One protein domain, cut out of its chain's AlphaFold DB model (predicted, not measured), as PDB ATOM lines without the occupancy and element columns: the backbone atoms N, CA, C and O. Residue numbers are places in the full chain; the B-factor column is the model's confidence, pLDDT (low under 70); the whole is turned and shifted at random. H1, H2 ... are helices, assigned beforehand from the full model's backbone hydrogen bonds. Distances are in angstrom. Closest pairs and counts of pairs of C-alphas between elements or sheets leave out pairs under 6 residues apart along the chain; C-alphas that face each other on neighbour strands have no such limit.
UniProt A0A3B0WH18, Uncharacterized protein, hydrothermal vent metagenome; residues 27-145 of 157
ATOM      1  N   LYS A  27      15.808 -16.564 -15.109       80.69
ATOM      2  CA  LYS A  27      16.299 -15.812 -13.945       80.69
ATOM      3  C   LYS A  27      16.121 -16.614 -12.661       80.69
ATOM      4  O   LYS A  27      17.027 -16.634 -11.832       80.69
ATOM      5  N   VAL A  28      14.979 -17.286 -12.517       84.88
ATOM      6  CA  VAL A  28      14.703 -18.171 -11.377       84.88
ATOM      7  C   VAL A  28      15.665 -19.359 -11.380       84.88
ATOM      8  O   VAL A  28      16.263 -19.642 -10.346       84.88
ATOM      9  N   LEU A  29      15.894 -19.985 -12.538       88.75
ATOM     10  CA  LEU A  29      16.820 -21.109 -12.670       88.75
ATOM     11  C   LEU A  29      18.261 -20.709 -12.325       88.75
ATOM     12  O   LEU A  29      18.895 -21.363 -11.505       88.75
ATOM     13  N   LYS A  30      18.764 -19.598 -12.882       86.50
ATOM     14  CA  LYS A  30      20.109 -19.082 -12.567       86.50
ATOM     15  C   LYS A  30      20.267 -18.770 -11.079       86.50
ATOM     16  O   LYS A  30      21.286 -19.107 -10.486       86.50
ATOM     17  N   LYS A  31      19.250 -18.163 -10.460       86.88
ATOM     18  CA  LYS A  31      19.258 -17.859  -9.023       86.88
ATOM     19  C   LYS A  31      19.231 -19.131  -8.169       86.88
ATOM     20  O   LYS A  31      19.924 -19.187  -7.159       86.88
ATOM     21  N   GLY A  32      18.477 -20.147  -8.590       90.88
ATOM     22  CA  GLY A  32      18.453 -21.460  -7.946       90.88
ATOM     23  C   GLY A  32      19.807 -22.168  -8.013       90.88
ATOM     24  O   GLY A  32      20.278 -22.664  -6.996       90.88
ATOM     25  N   ILE A  33      20.468 -22.143  -9.175       91.06
ATOM     26  CA  ILE A  33      21.802 -22.738  -9.357       91.06
ATOM     27  C   ILE A  33      22.825 -22.075  -8.429       91.06
ATOM     28  O   ILE A  33      23.506 -22.781  -7.692       91.06
ATOM     29  N   HIS A  34      22.879 -20.740  -8.389       88.88
ATOM     30  CA  HIS A  34      23.802 -20.032  -7.493       88.88
ATOM     31  C   HIS A  34      23.543 -20.313  -6.008       88.88
ATOM     32  O   HIS A  34      24.482 -20.365  -5.218       88.88
ATOM     33  N   LEU A  35      22.283 -20.512  -5.609       91.38
ATOM     34  CA  LEU A  35      21.963 -20.884  -4.232       91.38
ATOM     35  C   LEU A  35      22.513 -22.274  -3.887       91.38
ATOM     36  O   LEU A  35      23.124 -22.447  -2.836       91.38
ATOM     37  N   VAL A  36      22.315 -23.251  -4.774       94.44
ATOM     38  CA  VAL A  36      22.827 -24.619  -4.589       94.44
ATOM     39  C   VAL A  36      24.353 -24.631  -4.562       94.44
ATOM     40  O   VAL A  36      24.947 -25.284  -3.708       94.44
ATOM     41  N   GLU A  37      24.987 -23.879  -5.455       92.00
ATOM     42  CA  GLU A  37      26.437 -23.709  -5.525       92.00
ATOM     43  C   GLU A  37      27.004 -23.142  -4.218       92.00
ATOM     44  O   GLU A  37      27.920 -23.723  -3.641       92.00
ATOM     45  N   PHE A  38      26.405 -22.073  -3.690       92.88
ATOM     46  CA  PHE A  38      26.817 -21.476  -2.421       92.88
ATOM     47  C   PHE A  38      26.670 -22.440  -1.234       92.88
ATOM     48  O   PHE A  38      27.582 -22.567  -0.418       92.88
ATOM     49  N   ILE A  39      25.553 -23.172  -1.159       95.81
ATOM     50  CA  ILE A  39      25.342 -24.203  -0.132       95.81
ATOM     51  C   ILE A  39      26.398 -25.308  -0.258       95.81
ATOM     52  O   ILE A  39      26.990 -25.711   0.743       95.81
ATOM     53  N   GLY A  40      26.675 -25.769  -1.480       95.50
ATOM     54  CA  GLY A  40      27.695 -26.779  -1.750       95.50
ATOM     55  C   GLY A  40      29.084 -26.346  -1.283       95.50
ATOM     56  O   GLY A  40      29.776 -27.115  -0.619       95.50
ATOM     57  N   LEU A  41      29.471 -25.097  -1.548       94.75
ATOM     58  CA  LEU A  41      30.755 -24.541  -1.106       94.75
ATOM     59  C   LEU A  41      30.879 -24.480   0.417       94.75
ATOM     60  O   LEU A  41      31.937 -24.808   0.950       94.75
ATOM     61  N   ILE A  42      29.805 -24.113   1.121       96.38
ATOM     62  CA  ILE A  42      29.779 -24.122   2.591       96.38
ATOM     63  C   ILE A  42      29.991 -25.541   3.121       96.38
ATOM     64  O   ILE A  42      30.810 -25.747   4.016       96.38
ATOM     65  N   ILE A  43      29.287 -26.525   2.554       97.81
ATOM     66  CA  ILE A  43      29.420 -27.932   2.954       97.81
ATOM     67  C   ILE A  43      30.859 -28.409   2.739       97.81
ATOM     68  O   ILE A  43      31.447 -28.990   3.651       97.81
ATOM     69  N   ILE A  44      31.445 -28.121   1.572       96.44
ATOM     70  CA  ILE A  44      32.832 -28.483   1.256       96.44
ATOM     71  C   ILE A  44      33.801 -27.830   2.248       96.44
ATOM     72  O   ILE A  44      34.677 -28.517   2.770       96.44
ATOM     73  N   ALA A  45      33.642 -26.541   2.556       97.12
ATOM     74  CA  ALA A  45      34.525 -25.834   3.483       97.12
ATOM     75  C   ALA A  45      34.475 -26.415   4.905       97.12
ATOM     76  O   ALA A  45      35.518 -26.664   5.516       97.12
ATOM     77  N   ILE A  46      33.271 -26.681   5.419       98.31
ATOM     78  CA  ILE A  46      33.084 -27.275   6.748       98.31
ATOM     79  C   ILE A  46      33.668 -28.689   6.779       98.31
ATOM     80  O   ILE A  46      34.473 -28.998   7.658       98.31
ATOM     81  N   ALA A  47      33.314 -29.532   5.804       98.31
ATOM     82  CA  ALA A  47      33.801 -30.905   5.726       98.31
ATOM     83  C   ALA A  47      35.333 -30.961   5.651       98.31
ATOM     84  O   ALA A  47      35.956 -31.727   6.381       98.31
ATOM     85  N   THR A  48      35.941 -30.101   4.831       97.75
ATOM     86  CA  THR A  48      37.399 -30.026   4.666       97.75
ATOM     87  C   THR A  48      38.094 -29.582   5.954       97.75
ATOM     88  O   THR A  48      39.115 -30.151   6.332       97.75
ATOM     89  N   THR A  49      37.524 -28.610   6.672       98.12
ATOM     90  CA  THR A  49      38.073 -28.139   7.955       98.12
ATOM     91  C   THR A  49      38.036 -29.240   9.016       98.12
ATOM     92  O   THR A  49      39.032 -29.476   9.700       98.12
ATOM     93  N   ILE A  50      36.910 -29.956   9.128       98.44
ATOM     94  CA  ILE A  50      36.763 -31.078  10.068       98.44
ATOM     95  C   ILE A  50      37.722 -32.216   9.701       98.44
ATOM     96  O   ILE A  50      38.409 -32.740  10.575       98.44
ATOM     97  N   ALA A  51      37.812 -32.572   8.416       97.94
ATOM     98  CA  ALA A  51      38.708 -33.621   7.937       97.94
ATOM     99  C   ALA A  51      40.184 -33.288   8.204       97.94
ATOM    100  O   ALA A  51      40.936 -34.155   8.648       97.94
ATOM    101  N   GLY A  52      40.591 -32.030   8.002       97.75
ATOM    102  CA  GLY A  52      41.935 -31.563   8.340       97.75
ATOM    103  C   GLY A  52      42.228 -31.654   9.833       97.75
ATOM    104  O   GLY A  52      43.271 -32.181  10.212       97.75
ATOM    105  N   GLY A  53      41.290 -31.228  10.684       97.88
ATOM    106  CA  GLY A  53      41.420 -31.379  12.136       97.88
ATOM    107  C   GLY A  53      41.565 -32.842  12.560       97.88
ATOM    108  O   GLY A  53      42.458 -33.174  13.336       97.88
ATOM    109  N   HIS A  54      40.746 -33.731  11.995       98.00
ATOM    110  CA  HIS A  54      40.820 -35.167  12.263       98.00
ATOM    111  C   HIS A  54      42.163 -35.765  11.818       98.00
ATOM    112  O   HIS A  54      42.773 -36.525  12.562       98.00
ATOM    113  N   ALA A  55      42.660 -35.391  10.636       96.62
ATOM    114  CA  ALA A  55      43.956 -35.858  10.149       96.62
ATOM    115  C   ALA A  55      45.104 -35.449  11.089       96.62
ATOM    116  O   ALA A  55      45.972 -36.267  11.376       96.62
ATOM    117  N   VAL A  56      45.084 -34.223  11.627       97.62
ATOM    118  CA  VAL A  56      46.079 -33.775  12.619       97.62
ATOM    119  C   VAL A  56      46.000 -34.593  13.912       97.62
ATOM    120  O   VAL A  56      47.038 -34.949  14.464       97.62
ATOM    121  N   ILE A  57      44.793 -34.918  14.386       97.81
ATOM    122  CA  ILE A  57      44.612 -35.761  15.580       97.81
ATOM    123  C   ILE A  57      45.215 -37.152  15.350       97.81
ATOM    124  O   ILE A  57      46.004 -37.599  16.176       97.81
ATOM    125  N   ILE A  58      44.938 -37.789  14.206       96.56
ATOM    126  CA  ILE A  58      45.517 -39.099  13.855       96.56
ATOM    127  C   ILE A  58      47.051 -39.051  13.866       96.56
ATOM    128  O   ILE A  58      47.699 -39.951  14.393       96.56
ATOM    129  N   MET A  59      47.656 -38.001  13.306       97.06
ATOM    130  CA  MET A  59      49.118 -37.847  13.308       97.06
ATOM    131  C   MET A  59      49.682 -37.749  14.727       97.06
ATOM    132  O   MET A  59      50.744 -38.297  15.019       97.06
ATOM    133  N   PHE A  60      48.964 -37.054  15.612       97.19
ATOM    134  CA  PHE A  60      49.339 -36.951  17.015       97.19
ATOM    135  C   PHE A  60      49.233 -38.305  17.727       97.19
ATOM    136  O   PHE A  60      50.166 -38.694  18.426       97.19
ATOM    137  N   GLU A  61      48.146 -39.050  17.504       97.00
ATOM    138  CA  GLU A  61      47.940 -40.398  18.055       97.00
ATOM    139  C   GLU A  61      49.000 -41.397  17.570       97.00
ATOM    140  O   GLU A  61      49.484 -42.216  18.351       97.00
ATOM    141  N   ASN A  62      49.417 -41.293  16.307       96.31
ATOM    142  CA  ASN A  62      50.448 -42.149  15.719       96.31
ATOM    143  C   ASN A  62      51.878 -41.774  16.150       96.31
ATOM    144  O   ASN A  62      52.804 -42.554  15.928       96.31
ATOM    145  N   GLY A  63      52.091 -40.579  16.716       96.50
ATOM    146  CA  GLY A  63      53.414 -40.091  17.127       96.50
ATOM    147  C   GLY A  63      54.406 -39.874  15.974       96.50
ATOM    148  O   GLY A  63      55.599 -39.681  16.214       96.50
ATOM    149  N   ALA A  64      53.934 -39.909  14.728       93.00
ATOM    150  CA  ALA A  64      54.741 -39.757  13.528       93.00
ATOM    151  C   ALA A  64      53.958 -38.986  12.462       93.00
ATOM    152  O   ALA A  64      52.756 -39.182  12.293       93.00
ATOM    153  N   VAL A  65      54.662 -38.127  11.724       94.00
ATOM    154  CA  VAL A  65      54.105 -37.370  10.598       94.00
ATOM    155  C   VAL A  65      54.810 -37.825   9.331       94.00
ATOM    156  O   VAL A  65      56.016 -37.617   9.172       94.00
ATOM    157  N   THR A  66      54.068 -38.455   8.428       89.44
ATOM    158  CA  THR A  66      54.608 -38.937   7.157       89.44
ATOM    159  C   THR A  66      54.527 -37.870   6.067       89.44
ATOM    160  O   THR A  66      53.904 -36.816   6.204       89.44
ATOM    161  N   LEU A  67      55.154 -38.143   4.923       84.25
ATOM    162  CA  LEU A  67      54.965 -37.311   3.744       84.25
ATOM    163  C   LEU A  67      53.499 -37.299   3.275       84.25
ATOM    164  O   LEU A  67      52.977 -36.239   2.932       84.25
ATOM    165  N   GLY A  68      52.847 -38.464   3.261       84.62
ATOM    166  CA  GLY A  68      51.451 -38.591   2.839       84.62
ATOM    167  C   GLY A  68      50.521 -37.719   3.680       84.62
ATOM    168  O   GLY A  68      49.667 -37.025   3.136       84.62
ATOM    169  N   ASP A  69      50.781 -37.661   4.985       91.19
ATOM    170  CA  ASP A  69      50.064 -36.819   5.942       91.19
ATOM    171  C   ASP A  69      50.164 -35.327   5.599       91.19
ATOM    172  O   ASP A  69      49.159 -34.618   5.526       91.19
ATOM    173  N   LEU A  70      51.377 -34.845   5.314       89.25
ATOM    174  CA  LEU A  70      51.594 -33.448   4.928       89.25
ATOM    175  C   LEU A  70      50.947 -33.113   3.579       89.25
ATOM    176  O   LEU A  70      50.402 -32.022   3.414       89.25
ATOM    177  N   LEU A  71      50.995 -34.038   2.614       88.44
ATOM    178  CA  LEU A  71      50.339 -33.869   1.315       88.44
ATOM    179  C   LEU A  71      48.814 -33.821   1.460       88.44
ATOM    180  O   LEU A  71      48.168 -33.007   0.804       88.44
ATOM    181  N   LEU A  72      48.248 -34.638   2.350       91.00
ATOM    182  CA  LEU A  72      46.817 -34.646   2.639       91.00
ATOM    183  C   LEU A  72      46.362 -33.328   3.279       91.00
ATOM    184  O   LEU A  72      45.373 -32.742   2.840       91.00
ATOM    185  N   LEU A  73      47.111 -32.811   4.262       93.56
ATOM    186  CA  LEU A  73      46.827 -31.500   4.857       93.56
ATOM    187  C   LEU A  73      46.922 -30.372   3.827       93.56
ATOM    188  O   LEU A  73      46.097 -29.458   3.831       93.56
ATOM    189  N   PHE A  74      47.894 -30.442   2.918       91.81
ATOM    190  CA  PHE A  74      48.034 -29.461   1.849       91.81
ATOM    191  C   PHE A  74      46.863 -29.506   0.861       91.81
ATOM    192  O   PHE A  74      46.364 -28.451   0.477       91.81
ATOM    193  N   LEU A  75      46.360 -30.700   0.529       91.25
ATOM    194  CA  LEU A  75      45.155 -30.873  -0.284       91.25
ATOM    195  C   LEU A  75      43.933 -30.241   0.396       91.25
ATOM    196  O   LEU A  75      43.164 -29.537  -0.258       91.25
ATOM    197  N   TYR A  76      43.767 -30.417   1.710       95.31
ATOM    198  CA  TYR A  76      42.679 -29.769   2.447       95.31
ATOM    199  C   TYR A  76      42.791 -28.242   2.447       95.31
ATOM    200  O   TYR A  76      41.814 -27.551   2.154       95.31
ATOM    201  N   LEU A  77      43.980 -27.696   2.721       94.06
ATOM    202  CA  LEU A  77      44.202 -26.248   2.666       94.06
ATOM    203  C   LEU A  77      43.970 -25.684   1.265       94.06
ATOM    204  O   LEU A  77      43.418 -24.595   1.115       94.06
ATOM    205  N   GLU A  78      44.351 -26.428   0.235       93.00
ATOM    206  CA  GLU A  78      44.093 -26.051  -1.140       93.00
ATOM    207  C   GLU A  78      42.596 -26.021  -1.455       93.00
ATOM    208  O   GLU A  78      42.123 -25.046  -2.033       93.00
ATOM    209  N   VAL A  79      41.832 -27.040  -1.061       94.62
ATOM    210  CA  VAL A  79      40.377 -27.041  -1.264       94.62
ATOM    211  C   VAL A  79      39.741 -25.828  -0.578       94.62
ATOM    212  O   VAL A  79      38.916 -25.149  -1.192       94.62
ATOM    213  N   LEU A  80      40.173 -25.480   0.641       95.50
ATOM    214  CA  LEU A  80      39.725 -24.255   1.316       95.50
ATOM    215  C   LEU A  80      40.102 -22.987   0.535       95.50
ATOM    216  O   LEU A  80      39.264 -22.099   0.375       95.50
ATOM    217  N   ALA A  81      41.321 -22.911  -0.003       93.69
ATOM    218  CA  ALA A  81      41.750 -21.797  -0.846       93.69
ATOM    219  C   ALA A  81      40.929 -21.708  -2.143       93.69
ATOM    220  O   ALA A  81      40.564 -20.613  -2.566       93.69
ATOM    221  N   MET A  82      40.583 -22.840  -2.759       93.75
ATOM    222  CA  MET A  82      39.722 -22.860  -3.940       93.75
ATOM    223  C   MET A  82      38.320 -22.355  -3.628       93.75
ATOM    224  O   MET A  82      37.774 -21.592  -4.422       93.75
ATOM    225  N   VAL A  83      37.754 -22.741  -2.479       94.56
ATOM    226  CA  VAL A  83      36.464 -22.217  -2.018       94.56
ATOM    227  C   VAL A  83      36.556 -20.706  -1.788       94.56
ATOM    228  O   VAL A  83      35.704 -19.975  -2.287       94.56
ATOM    229  N   ALA A  84      37.604 -20.215  -1.120       92.81
ATOM    230  CA  ALA A  84      37.803 -18.782  -0.892       92.81
ATOM    231  C   ALA A  84      37.903 -17.990  -2.211       92.81
ATOM    232  O   ALA A  84      37.152 -17.041  -2.430       92.81
ATOM    233  N   ILE A  85      38.751 -18.438  -3.142       92.25
ATOM    234  CA  ILE A  85      38.912 -17.818  -4.467       92.25
ATOM    235  C   ILE A  85      37.611 -17.888  -5.275       92.25
ATOM    236  O   ILE A  85      37.297 -16.971  -6.040       92.25
ATOM    237  N   TYR A  86      36.844 -18.970  -5.134       91.88
ATOM    238  CA  TYR A  86      35.551 -19.092  -5.790       91.88
ATOM    239  C   TYR A  86      34.561 -18.047  -5.276       91.88
ATOM    240  O   TYR A  86      33.905 -17.392  -6.080       91.88
ATOM    241  N   LEU A  87      34.486 -17.857  -3.958       90.38
ATOM    242  CA  LEU A  87      33.614 -16.851  -3.349       90.38
ATOM    243  C   LEU A  87      33.981 -15.423  -3.788       90.38
ATOM    244  O   LEU A  87      33.090 -14.593  -3.948       90.38
ATOM    245  N   GLU A  88      35.262 -15.148  -4.046       89.62
ATOM    246  CA  GLU A  88      35.729 -13.845  -4.540       89.62
ATOM    247  C   GLU A  88      35.496 -13.637  -6.047       89.62
ATOM    248  O   GLU A  88      35.165 -12.535  -6.486       89.62
ATOM    249  N   SER A  89      35.695 -14.677  -6.862       86.75
ATOM    250  CA  SER A  89      35.786 -14.545  -8.327       86.75
ATOM    251  C   SER A  89      34.626 -15.167  -9.114       86.75
ATOM    252  O   SER A  89      34.515 -14.931 -10.323       86.75
ATOM    253  N   GLY A  90      33.783 -15.977  -8.466       85.69
ATOM    254  CA  GLY A  90      32.708 -16.763  -9.083       85.69
ATOM    255  C   GLY A  90      33.197 -17.833 -10.070       85.69
ATOM    256  O   GLY A  90      32.429 -18.302 -10.910       85.69
ATOM    257  N   LYS A  91      34.492 -18.176 -10.054       84.06
ATOM    258  CA  LYS A  91      35.123 -19.110 -10.999       84.06
ATOM    259  C   LYS A  91      35.937 -20.145 -10.240       84.06
ATOM    260  O   LYS A  91      36.713 -19.792  -9.359       84.06
ATOM    261  N   LEU A  92      35.807 -21.420 -10.617       84.31
ATOM    262  CA  LEU A  92      36.577 -22.509 -10.003       84.31
ATOM    263  C   LEU A  92      38.053 -22.431 -10.437       84.31
ATOM    264  O   LEU A  92      38.340 -22.531 -11.637       84.31
ATOM    265  N   PRO A  93      39.004 -22.257  -9.503       82.88
ATOM    266  CA  PRO A  93      40.421 -22.128  -9.824       82.88
ATOM    267  C   PRO A  93      41.065 -23.498 -10.081       82.88
ATOM    268  O   PRO A  93      41.737 -24.065  -9.232       82.88
ATOM    269  N   ILE A  94      40.943 -24.012 -11.302       83.19
ATOM    270  CA  ILE A  94      41.494 -25.330 -11.686       83.19
ATOM    271  C   ILE A  94      43.030 -25.393 -11.778       83.19
ATOM    272  O   ILE A  94      43.598 -26.460 -11.986       83.19
ATOM    273  N   ARG A  95      43.724 -24.251 -11.689       86.19
ATOM    274  CA  ARG A  95      45.171 -24.169 -11.956       86.19
ATOM    275  C   ARG A  95      46.023 -24.567 -10.756       86.19
ATOM    276  O   ARG A  95      47.014 -25.259 -10.941       86.19
ATOM    277  N   LEU A  96      45.636 -24.118  -9.563       84.94
ATOM    278  CA  LEU A  96      46.339 -24.425  -8.320       84.94
ATOM    279  C   LEU A  96      46.431 -25.948  -8.076       84.94
ATOM    280  O   LEU A  96      47.564 -26.423  -7.967       84.94
ATOM    281  N   PRO A  97      45.337 -26.739  -8.188       86.25
ATOM    282  CA  PRO A  97      45.401 -28.173  -7.864       86.25
ATOM    283  C   PRO A  97      46.270 -28.980  -8.806       86.25
ATOM    284  O   PRO A  97      46.915 -29.947  -8.404       86.25
ATOM    285  N   LEU A  98      46.351 -28.564 -10.068       89.44
ATOM    286  CA  LEU A  98      47.233 -29.222 -11.021       89.44
ATOM    287  C   LEU A  98      48.714 -29.006 -10.676       89.44
ATOM    288  O   LEU A  98      49.517 -29.916 -10.879       89.44
ATOM    289  N   TYR A  99      49.088 -27.851 -10.117       88.44
ATOM    290  CA  TYR A  99      50.458 -27.635  -9.638       88.44
ATOM    291  C   TYR A  99      50.755 -28.450  -8.382       88.44
ATOM    292  O   TYR A  99      51.849 -28.995  -8.252       88.44
ATOM    293  N   ILE A 100      49.777 -28.579  -7.487       88.69
ATOM    294  CA  ILE A 100      49.921 -29.358  -6.259       88.69
ATOM    295  C   ILE A 100      50.069 -30.852  -6.570       88.69
ATOM    296  O   ILE A 100      50.942 -31.501  -5.998       88.69
ATOM    297  N   ALA A 101      49.340 -31.371  -7.563       89.12
ATOM    298  CA  ALA A 101      49.531 -32.731  -8.067       89.12
ATOM    299  C   ALA A 101      50.959 -32.971  -8.592       89.12
ATOM    300  O   ALA A 101      51.577 -33.984  -8.266       89.12
ATOM    301  N   ILE A 102      51.516 -32.023  -9.359       92.31
ATOM    302  CA  ILE A 102      52.904 -32.105  -9.843       92.31
ATOM    303  C   ILE A 102      53.887 -32.138  -8.667       92.31
ATOM    304  O   ILE A 102      54.774 -32.988  -8.640       92.31
ATOM    305  N   ILE A 103      53.732 -31.241  -7.689       89.81
ATOM    306  CA  ILE A 103      54.617 -31.161  -6.516       89.81
ATOM    307  C   ILE A 103      54.542 -32.448  -5.684       89.81
ATOM    308  O   ILE A 103      55.578 -32.964  -5.262       89.81
ATOM    309  N   ALA A 104      53.340 -32.989  -5.477       88.69
ATOM    310  CA  ALA A 104      53.123 -34.230  -4.741       88.69
ATOM    311  C   ALA A 104      53.826 -35.417  -5.415       88.69
ATOM    312  O   ALA A 104      54.597 -36.125  -4.767       88.69
ATOM    313  N   LEU A 105      53.626 -35.588  -6.726       90.38
ATOM    314  CA  LEU A 105      54.268 -36.654  -7.499       90.38
ATOM    315  C   LEU A 105      55.790 -36.483  -7.573       90.38
ATOM    316  O   LEU A 105      56.524 -37.461  -7.468       90.38
ATOM    317  N   ALA A 106      56.279 -35.249  -7.710       90.69
ATOM    318  CA  ALA A 106      57.711 -34.973  -7.696       90.69
ATOM    319  C   ALA A 106      58.337 -35.358  -6.350       90.69
ATOM    320  O   ALA A 106      59.405 -35.966  -6.307       90.69
ATOM    321  N   ARG A 107      57.659 -35.043  -5.240       87.50
ATOM    322  CA  ARG A 107      58.148 -35.372  -3.901       87.50
ATOM    323  C   ARG A 107      58.096 -36.874  -3.618       87.50
ATOM    324  O   ARG A 107      59.043 -37.387  -3.032       87.50
ATOM    325  N   TYR A 108      57.058 -37.566  -4.088       84.44
ATOM    326  CA  TYR A 108      56.979 -39.031  -4.075       84.44
ATOM    327  C   TYR A 108      58.196 -39.659  -4.771       84.44
ATOM    328  O   TYR A 108      58.902 -40.478  -4.195       84.44
ATOM    329  N   LEU A 109      58.522 -39.181  -5.972       86.69
ATOM    330  CA  LEU A 109      59.623 -39.712  -6.772       86.69
ATOM    331  C   LEU A 109      61.005 -39.490  -6.131       86.69
ATOM    332  O   LEU A 109      61.889 -40.324  -6.290       86.69
ATOM    333  N   ILE A 110      61.200 -38.384  -5.405       85.38
ATOM    334  CA  ILE A 110      62.473 -38.082  -4.730       85.38
ATOM    335  C   ILE A 110      62.639 -38.900  -3.445       85.38
ATOM    336  O   ILE A 110      63.745 -39.353  -3.162       85.38
ATOM    337  N   LEU A 111      61.582 -39.074  -2.647       81.12
ATOM    338  CA  LEU A 111      61.701 -39.787  -1.371       81.12
ATOM    339  C   LEU A 111      61.712 -41.308  -1.555       81.12
ATOM    340  O   LEU A 111      62.508 -41.978  -0.901       81.12
ATOM    341  N   ASP A 112      60.914 -41.833  -2.487       81.38
ATOM    342  CA  ASP A 112      60.729 -43.278  -2.658       81.38
ATOM    343  C   ASP A 112      61.592 -43.869  -3.783       81.38
ATOM    344  O   ASP A 112      61.432 -45.029  -4.151       81.38
ATOM    345  N   MET A 113      62.572 -43.122  -4.316       74.00
ATOM    346  CA  MET A 113      63.388 -43.555  -5.466       74.00
ATOM    347  C   MET A 113      64.078 -44.920  -5.293       74.00
ATOM    348  O   MET A 113      64.442 -45.545  -6.283       74.00
ATOM    349  N   LYS A 114      64.298 -45.362  -4.049       73.00
ATOM    350  CA  LYS A 114      64.930 -46.651  -3.731       73.00
ATOM    351  C   LYS A 114      63.940 -47.811  -3.655       73.00
ATOM    352  O   LYS A 114      64.352 -48.954  -3.802       73.00
ATOM    353  N   GLU A 115      62.672 -47.517  -3.396       82.38
ATOM    354  CA  GLU A 115      61.602 -48.511  -3.266       82.38
ATOM    355  C   GLU A 115      60.825 -48.673  -4.581       82.38
ATOM    356  O   GLU A 115      60.177 -49.692  -4.812       82.38
ATOM    357  N   LEU A 116      60.913 -47.677  -5.468       85.00
ATOM    358  CA  LEU A 116      60.293 -47.704  -6.786       85.00
ATOM    359  C   LEU A 116      61.045 -48.628  -7.744       85.00
ATOM    360  O   LEU A 116      62.249 -48.502  -7.960       85.00
ATOM    361  N   THR A 117      60.296 -49.503  -8.409       90.94
ATOM    362  CA  THR A 117      60.807 -50.238  -9.573       90.94
ATOM    363  C   THR A 117      61.084 -49.282 -10.737       90.94
ATOM    364  O   THR A 117      60.435 -48.240 -10.875       90.94
ATOM    365  N   GLU A 118      61.998 -49.661 -11.632       91.06
ATOM    366  CA  GLU A 118      62.368 -48.869 -12.818       91.06
ATOM    367  C   GLU A 118      61.141 -48.443 -13.645       91.06
ATOM    368  O   GLU A 118      61.020 -47.289 -14.060       91.06
ATOM    369  N   TRP A 119      60.175 -49.352 -13.818       94.25
ATOM    370  CA  TRP A 119      58.930 -49.078 -14.537       94.25
ATOM    371  C   TRP A 119      58.017 -48.085 -13.815       94.25
ATOM    372  O   TRP A 119      57.431 -47.218 -14.465       94.25
ATOM    373  N   GLN A 120      57.900 -48.173 -12.487       90.25
ATOM    374  CA  GLN A 120      57.105 -47.227 -11.699       90.25
ATOM    375  C   GLN A 120      57.723 -45.830 -11.729       90.25
ATOM    376  O   GLN A 120      57.004 -44.848 -11.908       90.25
ATOM    377  N   PHE A 121      59.049 -45.741 -11.623       91.75
ATOM    378  CA  PHE A 121      59.765 -44.474 -11.715       91.75
ATOM    379  C   PHE A 121      59.482 -43.772 -13.051       91.75
ATOM    380  O   PHE A 121      59.089 -42.603 -13.074       91.75
ATOM    381  N   ILE A 122      59.599 -44.503 -14.167       93.81
ATOM    382  CA  ILE A 122      59.296 -43.976 -15.505       93.81
ATOM    383  C   ILE A 122      57.818 -43.580 -15.614       93.81
ATOM    384  O   ILE A 122      57.515 -42.500 -16.116       93.81
ATOM    385  N   ALA A 123      56.889 -44.406 -15.120       93.94
ATOM    386  CA  ALA A 123      55.456 -44.116 -15.179       93.94
ATOM    387  C   ALA A 123      55.083 -42.827 -14.425       93.94
ATOM    388  O   ALA A 123      54.333 -41.996 -14.945       93.94
ATOM    389  N   VAL A 124      55.636 -42.618 -13.228       92.06
ATOM    390  CA  VAL A 124      55.416 -41.395 -12.443       92.06
ATOM    391  C   VAL A 124      56.043 -40.186 -13.140       92.06
ATOM    392  O   VAL A 124      55.381 -39.156 -13.278       92.06
ATOM    393  N   ALA A 125      57.272 -40.309 -13.652       93.31
ATOM    394  CA  ALA A 125      57.934 -39.233 -14.392       93.31
ATOM    395  C   ALA A 125      57.141 -38.816 -15.646       93.31
ATOM    396  O   ALA A 125      56.915 -37.626 -15.878       93.31
ATOM    397  N   VAL A 126      56.646 -39.783 -16.423       96.19
ATOM    398  CA  VAL A 126      55.783 -39.530 -17.588       96.19
ATOM    399  C   VAL A 126      54.466 -38.881 -17.160       96.19
ATOM    400  O   VAL A 126      54.020 -37.934 -17.804       96.19
ATOM    401  N   THR A 127      53.870 -39.318 -16.048       95.56
ATOM    402  CA  THR A 127      52.644 -38.712 -15.503       95.56
ATOM    403  C   THR A 127      52.851 -37.235 -15.166       95.56
ATOM    404  O   THR A 127      52.042 -36.398 -15.569       95.56
ATOM    405  N   ILE A 128      53.962 -36.882 -14.508       95.62
ATOM    406  CA  ILE A 128      54.315 -35.483 -14.213       95.62
ATOM    407  C   ILE A 128      54.417 -34.664 -15.506       95.62
ATOM    408  O   ILE A 128      53.862 -33.566 -15.582       95.62
ATOM    409  N   ILE A 129      55.075 -35.203 -16.538       96.75
ATOM    410  CA  ILE A 129      55.207 -34.544 -17.846       96.75
ATOM    411  C   ILE A 129      53.835 -34.343 -18.502       96.75
ATOM    412  O   ILE A 129      53.548 -33.252 -18.996       96.75
ATOM    413  N   LEU A 130      52.962 -35.353 -18.485       96.56
ATOM    414  CA  LEU A 130      51.617 -35.261 -19.060       96.56
ATOM    415  C   LEU A 130      50.758 -34.211 -18.349       96.56
ATOM    416  O   LEU A 130      50.079 -33.421 -19.013       96.56
ATOM    417  N   ILE A 131      50.814 -34.154 -17.016       94.75
ATOM    418  CA  ILE A 131      50.117 -33.121 -16.242       94.75
ATOM    419  C   ILE A 131      50.702 -31.746 -16.584       94.75
ATOM    420  O   ILE A 131      49.946 -30.831 -16.906       94.75
ATOM    421  N   ALA A 132      52.029 -31.596 -16.620       94.50
ATOM    422  CA  ALA A 132      52.685 -30.339 -16.973       94.50
ATOM    423  C   ALA A 132      52.281 -29.844 -18.374       94.50
ATOM    424  O   ALA A 132      51.879 -28.688 -18.527       94.50
ATOM    425  N   ILE A 133      52.285 -30.719 -19.383       95.50
ATOM    426  CA  ILE A 133      51.820 -30.397 -20.740       95.50
ATOM    427  C   ILE A 133      50.340 -29.996 -20.721       95.50
ATOM    428  O   ILE A 133      49.973 -28.984 -21.316       95.50
ATOM    429  N   SER A 134      49.497 -30.723 -19.988       92.62
ATOM    430  CA  SER A 134      48.073 -30.391 -19.843       92.62
ATOM    431  C   SER A 134      47.874 -28.999 -19.232       92.62
ATOM    432  O   SER A 134      47.081 -28.204 -19.742       92.62
ATOM    433  N   THR A 135      48.645 -28.646 -18.194       91.06
ATOM    434  CA  THR A 135      48.602 -27.296 -17.602       91.06
ATOM    435  C   THR A 135      49.086 -26.217 -18.568       91.06
ATOM    436  O   THR A 135      48.513 -25.124 -18.602       91.06
ATOM    437  N   LEU A 136      50.095 -26.517 -19.393       90.88
ATOM    438  CA  LEU A 136      50.612 -25.598 -20.403       90.88
ATOM    439  C   LEU A 136      49.569 -25.336 -21.492       90.88
ATOM    440  O   LEU A 136      49.333 -24.179 -21.839       90.88
ATOM    441  N   ILE A 137      48.907 -26.388 -21.981       91.75
ATOM    442  CA  ILE A 137      47.826 -26.292 -22.968       91.75
ATOM    443  C   ILE A 137      46.682 -25.443 -22.412       91.75
ATOM    444  O   ILE A 137      46.243 -24.497 -23.064       91.75
ATOM    445  N   LEU A 138      46.239 -25.726 -21.185       87.31
ATOM    446  CA  LEU A 138      45.165 -24.981 -20.533       87.31
ATOM    447  C   LEU A 138      45.525 -23.496 -20.354       87.31
ATOM    448  O   LEU A 138      44.705 -22.608 -20.604       87.31
ATOM    449  N   ARG A 139      46.776 -23.209 -19.972       87.50
ATOM    450  CA  ARG A 139      47.286 -21.841 -19.844       87.50
ATOM    451  C   ARG A 139      47.335 -21.127 -21.194       87.50
ATOM    452  O   ARG A 139      46.906 -19.978 -21.279       87.50
ATOM    453  N   TYR A 140      47.842 -21.787 -22.233       87.31
ATOM    454  CA  TYR A 140      47.969 -21.200 -23.564       87.31
ATOM    455  C   TYR A 140      46.602 -20.967 -24.219       87.31
ATOM    456  O   TYR A 140      46.357 -19.890 -24.763       87.31
ATOM    457  N   GLY A 141      45.673 -21.920 -24.092       83.31
ATOM    458  CA  GLY A 141      44.295 -21.783 -24.567       83.31
ATOM    459  C   GLY A 141      43.580 -20.590 -23.931       83.31
ATOM    460  O   GLY A 141      42.975 -19.786 -24.638       83.31
ATOM    461  N   SER A 142      43.740 -20.405 -22.615       76.12
ATOM    462  CA  SER A 142      43.170 -19.257 -21.902       76.12
ATOM    463  C   SER A 142      43.761 -17.905 -22.326       76.12
ATOM    464  O   SER A 142      43.077 -16.896 -22.173       76.12
ATOM    465  N   LEU A 143      45.007 -17.856 -22.809       76.94
ATOM    466  CA  LEU A 143      45.651 -16.619 -23.274       76.94
ATOM    467  C   LEU A 143      45.295 -16.295 -24.731       76.94
ATOM    468  O   LEU A 143      45.110 -15.129 -25.069       76.94
ATOM    469  N   LYS A 144      45.197 -17.315 -25.595       78.12
ATOM    470  CA  LYS A 144      44.963 -17.141 -27.036       78.12
ATOM    471  C   LYS A 144      43.487 -16.947 -27.398       78.12
ATOM    472  O   LYS A 144      43.199 -16.239 -28.359       78.12
ATOM    473  N   TYR A 145      42.561 -17.528 -26.631       73.50
ATOM    474  CA  TYR A 145      41.118 -17.443 -26.888       73.50
ATOM    475  C   TYR A 145      40.344 -16.884 -25.681       73.50
ATOM    476  O   TYR A 145      39.572 -17.608 -25.047       73.50
TER     477      TYR A 145
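What this domain is: This is residues 27 to 145 of the 157 residues of an uncharacterized protein of hydrothermal vent metagenome (UniProt A0A3B0WH18). Four helices lie side by side in one flat slab, in the chain order H1, H2, H3, H4, each folding back on the one before. Long H1 and H4 are the two sides of the slab, and two stretches stick out at the ends of the printed part: residues 27 to 33, which belong to H1, and residues 140 to 145, of which 140 to 144 belong to H4. The 119 printed residues are all helix in class, with no named strand; the whole is loose, with a radius of gyration of the C-alphas of 18.2 A and spans of 58 by 46 by 18 A.

How they stand to each other: H1, residues 27 to 62, touches H2, residues 67 to 89, at a shallow tilt of 24 degrees, opposite ways, a helical hairpin; their closest C-alphas, Thr 48 and Tyr 76, are 5.7 A apart. H2 touches H3, residues 95 to 111, with residues 71 to 78 alone, in a hairpin at 10 degrees; the closest C-alphas, Leu 71 and Ala 104, are 6.7 A apart. H3 and H4, residues 118 to 144, form a hairpin at 20 degrees, closest at C-alphas Ile 102 and Ile 128, 5.7 A. H1 is apart from H3 and H4, and H2 from H4. In the four helices every O i to N i+4 pair is within hydrogen-bond range.

Where its parts are: H1 runs 52.3 A from C-alpha 27 at (16.299, -15.812, -13.945). H2 spans 32.1 A, H3 25.1 A and H4 38.9 A, ending at C-alpha 144 at (44.963, -17.141, -27.036).

The domain as a whole: The C-alphas of Lys 27 and Lys 114, the two farthest apart, are 58.5 A apart. The printed part has no cut, no link is long, and no printed residue is under 70 in pLDDT.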